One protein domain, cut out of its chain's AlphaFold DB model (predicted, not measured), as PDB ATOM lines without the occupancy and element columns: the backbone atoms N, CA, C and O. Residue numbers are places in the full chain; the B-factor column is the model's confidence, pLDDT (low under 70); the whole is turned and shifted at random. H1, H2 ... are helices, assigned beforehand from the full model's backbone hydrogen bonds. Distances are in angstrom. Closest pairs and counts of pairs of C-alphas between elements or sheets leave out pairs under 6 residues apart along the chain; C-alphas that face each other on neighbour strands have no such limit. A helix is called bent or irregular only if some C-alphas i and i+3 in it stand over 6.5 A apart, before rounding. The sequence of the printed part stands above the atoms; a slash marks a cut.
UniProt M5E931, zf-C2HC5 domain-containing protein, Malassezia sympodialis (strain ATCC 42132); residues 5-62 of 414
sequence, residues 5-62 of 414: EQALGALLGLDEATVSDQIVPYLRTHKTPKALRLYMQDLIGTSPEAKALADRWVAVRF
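Overview. This is residues 5 to 62 of the 414 residues of the protein "zf-C2HC5 domain-containing protein" of Malassezia sympodialis (strain ATCC 42132) (UniProt M5E931). The model shows two helix pairs side by side: H3 and H4 form a helical hairpin, and H1 and H2, set nearly at right angles to each other, make a second pair next to it. H1 comes close to both helices of the hairpin, while H2 comes close to H3 near Leu 27 and Leu 36 and stays away from H4. The printed part has 58 residues with four named helices, in the order H1, H2, H3, H4, and no named strand; the class is all helix. The whole is compact, with a radius of gyration of the C-alphas of 10.5 A, and its outline is rounded, spanning 26 by 24 by 18 A.

Along the chain. H1 covers residues 5 to 12, starting at C-alpha 5 at (175.170, 133.146, 126.775), and is 10.6 A long from first to last C-alpha. H2 covers residues 16 to 27 and is 14.7 A long; it is neither bent nor irregular, but only just: C-alphas 21 and 24 are 6.5 A apart. H3 covers residues 33 to 44, from C-alpha 33 at (160.807, 142.497, 129.642), and is 16.4 A long. H4, the longest helix by residues, covers residues 48 to 61, is 20.2 A long and ends at C-alpha 61 at (162.555, 135.098, 126.400).

Arrangement. H1 and H2 touch, the closest C-alphas being those of Gln 6 and Glu 16, 5.6 A apart, and their lines are about perpendicular at 87 degrees. H1 is close to but not clearly touching H3, with the C-alphas of Leu 11 and Ile 44 closest at 7.1 A. H1 is also close to but not clearly touching H4, at Ala 7 and Leu 53, whose C-alphas are 7.5 A apart; these helices run opposite ways at a shallow tilt of 32 degrees. H2 is close to but not clearly touching H3, the closest C-alphas being those of Leu 27 and Leu 36, 6.9 A apart. H2 and H4 are apart. H3 and H4 are a hairpin: they touch, with the C-alphas of Arg 37 and Ala 54 closest at 5.8 A, and run opposite ways at a steep tilt of 40 degrees. Each O i to N i+4 pair is within hydrogen-bond range in H1, H3 and H4; in H2, 5 of 8 are.

Size, cuts and confidence. The C-alphas farthest apart are those of Asp 15 and Thr 32, 26.9 A. The printed part has no cut. The links H1 to H2, H2 to H3 and H3 to H4 are tight. The mean pLDDT of the printed part is 96.7, and no printed residue is under 70.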
ATOM      1  N   GLU A   5     174.419 133.582 125.593       95.75
ATOM      2  CA  GLU A   5     175.170 133.146 126.775       95.75
ATOM      3  C   GLU A   5     176.679 133.343 126.578       95.75
ATOM      4  O   GLU A   5     177.321 133.992 127.401       95.75
ATOM      5  N   GLN A   6     177.229 132.926 125.432       96.69
ATOM      6  CA  GLN A   6     178.639 133.139 125.088       96.69
ATOM      7  C   GLN A   6     179.000 134.631 125.020       96.69
ATOM      8  O   GLN A   6     180.048 135.052 125.508       96.69
ATOM      9  N   ALA A   7     178.111 135.455 124.457       96.12
ATOM     10  CA  ALA A   7     178.303 136.906 124.417       96.12
ATOM     11  C   ALA A   7     178.245 137.555 125.814       96.12
ATOM     12  O   ALA A   7     178.918 138.556 126.052       96.12
ATOM     13  N   LEU A   8     177.457 136.991 126.737       96.50
ATOM     14  CA  LEU A   8     177.389 137.453 128.123       96.50
ATOM     15  C   LEU A   8     178.663 137.074 128.896       96.50
ATOM     16  O   LEU A   8     179.199 137.913 129.613       96.50
ATOM     17  N   GLY A   9     179.186 135.861 128.686       96.81
ATOM     18  CA  GLY A   9     180.469 135.429 129.252       96.81
ATOM     19  C   GLY A   9     181.637 136.293 128.789       96.81
ATOM     20  O   GLY A   9     182.422 136.753 129.614       96.81
ATOM     21  N   ALA A  10     181.685 136.631 127.496       97.00
ATOM     22  CA  ALA A  10     182.717 137.507 126.942       97.00
ATOM     23  C   ALA A  10     182.730 138.914 127.572       97.00
ATOM     24  O   ALA A  10     183.803 139.466 127.795       97.00
ATOM     25  N   LEU A  11     181.558 139.486 127.884       96.12
ATOM     26  CA  LEU A  11     181.457 140.805 128.527       96.12
ATOM     27  C   LEU A  11     181.779 140.774 130.025       96.12
ATOM     28  O   LEU A  11     182.288 141.757 130.555       96.12
ATOM     29  N   LEU A  12     181.475 139.668 130.708       96.19
ATOM     30  CA  LEU A  12     181.728 139.506 132.143       96.19
ATOM     31  C   LEU A  12     183.116 138.921 132.452       96.19
ATOM     32  O   LEU A  12     183.523 138.913 133.610       96.19
ATOM     33  N   GLY A  13     183.833 138.420 131.442       96.81
ATOM     34  CA  GLY A  13     185.081 137.679 131.628       96.81
ATOM     35  C   GLY A  13     184.876 136.308 132.281       96.81
ATOM     36  O   GLY A  13     185.778 135.812 132.951       96.81
ATOM     37  N   LEU A  14     183.690 135.716 132.116       97.62
ATOM     38  CA  LEU A  14     183.313 134.418 132.682       97.62
ATOM     39  C   LEU A  14     183.221 133.357 131.584       97.62
ATOM     40  O   LEU A  14     182.888 133.657 130.434       97.62
ATOM     41  N   ASP A  15     183.489 132.106 131.943       97.25
ATOM     42  CA  ASP A  15     183.297 130.965 131.055       97.25
ATOM     43  C   ASP A  15     181.802 130.668 130.828       97.25
ATOM     44  O   ASP A  15     180.939 130.996 131.645       97.25
ATOM     45  N   GLU A  16     181.491 130.040 129.691       96.62
ATOM     46  CA  GLU A  16     180.110 129.773 129.270       96.62
ATOM     47  C   GLU A  16     179.348 128.896 130.275       96.62
ATOM     48  O   GLU A  16     178.172 129.159 130.521       96.62
ATOM     49  N   ALA A  17     180.019 127.927 130.911       95.75
ATOM     50  CA  ALA A  17     179.396 127.035 131.887       95.75
ATOM     51  C   ALA A  17     178.996 127.782 133.169       95.75
ATOM     52  O   ALA A  17     177.879 127.632 133.663       95.75
ATOM     53  N   THR A  18     179.856 128.670 133.676       97.81
ATOM     54  CA  THR A  18     179.504 129.514 134.828       97.81
ATOM     55  C   THR A  18     178.323 130.434 134.512       97.81
ATOM     56  O   THR A  18     177.416 130.595 135.335       97.81
ATOM     57  N   VAL A  19     178.281 131.015 133.309       97.38
ATOM     58  CA  VAL A  19     177.153 131.858 132.887       97.38
ATOM     59  C   VAL A  19     175.861 131.042 132.796       97.38
ATOM     60  O   VAL A  19     174.837 131.490 133.323       97.38
ATOM     61  N   SER A  20     175.896 129.857 132.179       96.50
ATOM     62  CA  SER A  20     174.718 128.997 132.013       96.50
ATOM     63  C   SER A  20     174.183 128.468 133.341       96.50
ATOM     64  O   SER A  20     172.967 128.448 133.538       96.50
ATOM     65  N   ASP A  21     175.066 128.083 134.261       97.62
ATOM     66  CA  ASP A  21     174.672 127.409 135.499       97.62
ATOM     67  C   ASP A  21     174.299 128.393 136.604       97.62
ATOM     68  O   ASP A  21     173.395 128.123 137.394       97.62
ATOM     69  N   GLN A  22     174.966 129.549 136.662       97.19
ATOM     70  CA  GLN A  22     174.760 130.504 137.748       97.19
ATOM     71  C   GLN A  22     173.890 131.679 137.321       97.19
ATOM     72  O   GLN A  22     172.940 132.004 138.022       97.19
ATOM     73  N   ILE A  23     174.152 132.310 136.175       96.75
ATOM     74  CA  ILE A  23     173.523 133.595 135.821       96.75
ATOM     75  C   ILE A  23     172.176 133.390 135.122       96.75
ATOM     76  O   ILE A  23     171.191 134.066 135.444       96.75
ATOM     77  N   VAL A  24     172.092 132.442 134.185       96.56
ATOM     78  CA  VAL A  24     170.868 132.199 133.404       96.56
ATOM     79  C   VAL A  24     169.656 131.833 134.278       96.56
ATOM     80  O   VAL A  24     168.574 132.373 134.012       96.56
ATOM     81  N   PRO A  25     169.764 131.005 135.339       97.25
ATOM     82  CA  PRO A  25     168.641 130.736 136.235       97.25
ATOM     83  C   PRO A  25     168.090 131.999 136.906       97.25
ATOM     84  O   PRO A  25     166.870 132.167 136.958       97.25
ATOM     85  N   TYR A  26     168.955 132.929 137.333       96.62
ATOM     86  CA  TYR A  26     168.514 134.206 137.906       96.62
ATOM     87  C   TYR A  26     167.866 135.100 136.861       96.62
ATOM     88  O   TYR A  26     166.773 135.620 137.104       96.62
ATOM     89  N   LEU A  27     168.455 135.205 135.664       96.56
ATOM     90  CA  LEU A  27     167.836 135.941 134.566       96.56
ATOM     91  C   LEU A  27     166.426 135.404 134.307       96.56
ATOM     92  O   LEU A  27     165.497 136.202 134.201       96.56
ATOM     93  N   ARG A  28     166.217 134.078 134.329       96.38
ATOM     94  CA  ARG A  28     164.916 133.397 134.156       96.38
ATOM     95  C   ARG A  28     163.874 133.646 135.262       96.38
ATOM     96  O   ARG A  28     162.730 133.216 135.093       96.38
ATOM     97  N   THR A  29     164.170 134.419 136.303       97.62
ATOM     98  CA  THR A  29     163.177 134.807 137.328       97.62
ATOM     99  C   THR A  29     162.359 136.057 136.967       97.62
ATOM    100  O   THR A  29     161.205 136.189 137.380       97.62
ATOM    101  N   HIS A  30     162.884 136.962 136.129       97.50
ATOM    102  CA  HIS A  30     162.206 138.235 135.825       97.50
ATOM    103  C   HIS A  30     160.956 138.066 134.947       97.50
ATOM    104  O   HIS A  30     161.056 137.656 133.801       97.50
ATOM    105  N   LYS A  31     159.762 138.420 135.430       96.69
ATOM    106  CA  LYS A  31     158.502 138.174 134.691       96.69
ATOM    107  C   LYS A  31     158.193 139.178 133.579       96.69
ATOM    108  O   LYS A  31     157.299 138.933 132.776       96.69
ATOM    109  N   THR A  32     158.882 140.316 133.545       96.69
ATOM    110  CA  THR A  32     158.598 141.397 132.595       96.69
ATOM    111  C   THR A  32     159.841 141.755 131.781       96.69
ATOM    112  O   THR A  32     160.954 141.734 132.317       96.69
ATOM    113  N   PRO A  33     159.678 142.138 130.500       97.06
ATOM    114  CA  PRO A  33     160.807 142.497 129.642       97.06
ATOM    115  C   PRO A  33     161.549 143.730 130.171       97.06
ATOM    116  O   PRO A  33     162.768 143.811 130.079       97.06
ATOM    117  N   LYS A  34     160.829 144.677 130.788       97.19
ATOM    118  CA  LYS A  34     161.419 145.889 131.369       97.19
ATOM    119  C   LYS A  34     162.310 145.579 132.577       97.19
ATOM    120  O   LYS A  34     163.394 146.141 132.664       97.19
ATOM    121  N   ALA A  35     161.883 144.680 133.470       97.12
ATOM    122  CA  ALA A  35     162.684 144.294 134.633       97.12
ATOM    123  C   ALA A  35     163.965 143.556 134.223       97.12
ATOM    124  O   ALA A  35     165.026 143.848 134.762       97.12
ATOM    125  N   LEU A  36     163.880 142.663 133.226       97.75
ATOM    126  CA  LEU A  36     165.055 141.974 132.687       97.75
ATOM    127  C   LEU A  36     166.061 142.961 132.072       97.75
ATOM    128  O   LEU A  36     167.255 142.842 132.323       97.75
ATOM    129  N   ARG A  37     165.585 143.956 131.309       97.44
ATOM    130  CA  ARG A  37     166.454 144.996 130.730       97.44
ATOM    131  C   ARG A  37     167.180 145.811 131.791       97.44
ATOM    132  O   ARG A  37     168.375 146.022 131.645       97.44
ATOM    133  N   LEU A  38     166.468 146.256 132.828       97.31
ATOM    134  CA  LEU A  38     167.062 147.039 133.916       97.31
ATOM    135  C   LEU A  38     168.127 146.227 134.658       97.31
ATOM    136  O   LEU A  38     169.240 146.704 134.823       97.31
ATOM    137  N   TYR A  39     167.827 144.972 134.999       97.56
ATOM    138  CA  TYR A  39     168.793 144.102 135.669       97.56
ATOM    139  C   TYR A  39     170.044 143.845 134.818       97.56
ATOM    140  O   TYR A  39     171.164 143.922 135.313       97.56
ATOM    141  N   MET A  40     169.873 143.579 133.519       97.31
ATOM    142  CA  MET A  40     171.021 143.431 132.623       97.31
ATOM    143  C   MET A  40     171.813 144.736 132.508       97.31
ATOM    144  O   MET A  40     173.034 144.703 132.531       97.31
ATOM    145  N   GLN A  41     171.146 145.886 132.442       96.88
ATOM    146  CA  GLN A  41     171.816 147.184 132.402       96.88
ATOM    147  C   GLN A  41     172.653 147.456 133.665       96.88
ATOM    148  O   GLN A  41     173.729 148.036 133.545       96.88
ATOM    149  N   ASP A  42     172.207 147.000 134.838       97.25
ATOM    150  CA  ASP A  42     172.976 147.101 136.086       97.25
ATOM    151  C   ASP A  42     174.170 146.129 136.115       97.25
ATOM    152  O   ASP A  42     175.224 146.464 136.649       97.25
ATOM    153  N   LEU A  43     174.030 144.938 135.517       96.75
ATOM    154  CA  LEU A  43     175.059 143.889 135.538       96.75
ATOM    155  C   LEU A  43     176.210 144.135 134.547       96.75
ATOM    156  O   LEU A  43     177.369 143.933 134.891       96.75
ATOM    157  N   ILE A  44     175.895 144.529 133.309       96.75
ATOM    158  CA  ILE A  44     176.876 144.701 132.213       96.75
ATOM    159  C   ILE A  44     177.079 146.169 131.803       96.75
ATOM    160  O   ILE A  44     177.894 146.468 130.928       96.75
ATOM    161  N   GLY A  45     176.356 147.102 132.428       95.81
ATOM    162  CA  GLY A  45     176.470 148.538 132.190       95.81
ATOM    163  C   GLY A  45     175.643 149.062 131.010       95.81
ATOM    164  O   GLY A  45     174.814 148.382 130.405       95.81
ATOM    165  N   THR A  46     175.866 150.336 130.668       97.00
ATOM    166  CA  THR A  46     175.064 151.076 129.675       97.00
ATOM    167  C   THR A  46     175.701 151.171 128.288       97.00
ATOM    168  O   THR A  46     175.292 152.024 127.491       97.00
ATOM    169  N   SER A  47     176.701 150.336 127.992       97.38
ATOM    170  CA  SER A  47     177.373 150.329 126.689       97.38
ATOM    171  C   SER A  47     176.389 149.958 125.560       97.38
ATOM    172  O   SER A  47     175.390 149.267 125.799       97.38
ATOM    173  N   PRO A  48     176.606 150.425 124.316       96.88
ATOM    174  CA  PRO A  48     175.716 150.098 123.199       96.88
ATOM    175  C   PRO A  48     175.668 148.587 122.917       96.88
ATOM    176  O   PRO A  48     174.606 148.052 122.602       96.88
ATOM    177  N   GLU A  49     176.788 147.885 123.107       95.94
ATOM    178  CA  GLU A  49     176.870 146.427 122.976       95.94
ATOM    179  C   GLU A  49     176.070 145.703 124.068       95.94
ATOM    180  O   GLU A  49     175.332 144.760 123.765       95.94
ATOM    181  N   ALA A  50     176.135 146.190 125.312       96.31
ATOM    182  CA  ALA A  50     175.353 145.662 126.427       96.31
ATOM    183  C   ALA A  50     173.844 145.819 126.195       96.31
ATOM    184  O   ALA A  50     173.075 144.881 126.415       96.31
ATOM    185  N   LYS A  51     173.409 146.971 125.665       97.31
ATOM    186  CA  LYS A  51     172.000 147.206 125.305       97.31
ATOM    187  C   LYS A  51     171.521 146.244 124.217       97.31
ATOM    188  O   LYS A  51     170.469 145.627 124.373       97.31
ATOM    189  N   ALA A  52     172.315 146.053 123.162       96.69
ATOM    190  CA  ALA A  52     171.986 145.107 122.096       96.69
ATOM    191  C   ALA A  52     171.901 143.661 122.616       96.69
ATOM    192  O   ALA A  52     171.031 142.895 122.196       96.69
ATOM    193  N   LEU A  53     172.777 143.278 123.553       96.88
ATOM    194  CA  LEU A  53     172.718 141.968 124.198       96.88
ATOM    195  C   LEU A  53     171.454 141.808 125.055       96.88
ATOM    196  O   LEU A  53     170.788 140.777 124.953       96.88
ATOM    197  N   ALA A  54     171.096 142.824 125.843       97.25
ATOM    198  CA  ALA A  54     169.881 142.819 126.652       97.25
ATOM    199  C   ALA A  54     168.617 142.691 125.788       97.25
ATOM    200  O   ALA A  54     167.722 141.911 126.110       97.25
ATOM    201  N   ASP A  55     168.560 143.383 124.649       96.25
ATOM    202  CA  ASP A  55     167.436 143.271 123.718       96.25
ATOM    203  C   ASP A  55     167.325 141.886 123.077       96.25
ATOM    204  O   ASP A  55     166.217 141.358 122.960       96.25
ATOM    205  N   ARG A  56     168.452 141.247 122.738       95.88
ATOM    206  CA  ARG A  56     168.451 139.852 122.264       95.88
ATOM    207  C   ARG A  56     167.928 138.893 123.331       95.88
ATOM    208  O   ARG A  56     167.085 138.054 123.027       95.88
ATOM    209  N   TRP A  57     168.371 139.042 124.578       95.75
ATOM    210  CA  TRP A  57     167.886 138.232 125.701       95.75
ATOM    211  C   TRP A  57     166.386 138.412 125.949       95.75
ATOM    212  O   TRP A  57     165.662 137.442 126.186       95.75
ATOM    213  N   VAL A  58     165.896 139.647 125.842       96.69
ATOM    214  CA  VAL A  58     164.468 139.952 125.949       96.69
ATOM    215  C   VAL A  58     163.688 139.332 124.797       96.69
ATOM    216  O   VAL A  58     162.641 138.752 125.052       96.69
ATOM    217  N   ALA A  59     164.185 139.394 123.560       94.62
ATOM    218  CA  ALA A  59     163.510 138.819 122.396       94.62
ATOM    219  C   ALA A  59     163.420 137.285 122.459       94.62
ATOM    220  O   ALA A  59     162.378 136.723 122.127       94.62
ATOM    221  N   VAL A  60     164.481 136.613 122.925       94.44
ATOM    222  CA  VAL A  60     164.497 135.150 123.104       94.44
ATOM    223  C   VAL A  60     163.493 134.717 124.169       94.44
ATOM    224  O   VAL A  60     162.814 133.704 124.018       94.44
ATOM    225  N   ARG A  61     163.379 135.484 125.254       94.19
ATOM    226  CA  ARG A  61     162.555 135.098 126.400       94.19
ATOM    227  C   ARG A  61     161.105 135.562 126.315       94.19
ATOM    228  O   ARG A  61     160.202 134.880 126.792       94.19
ATOM    229  N   PHE A  62     160.894 136.734 125.742       94.69
ATOM    230  CA  PHE A  62     159.596 137.353 125.536       94.69
ATOM    231  C   PHE A  62     159.393 137.505 124.031       94.69
ATOM    232  O   PHE A  62     159.470 138.631 123.527       94.69
TER     233      PHE A  62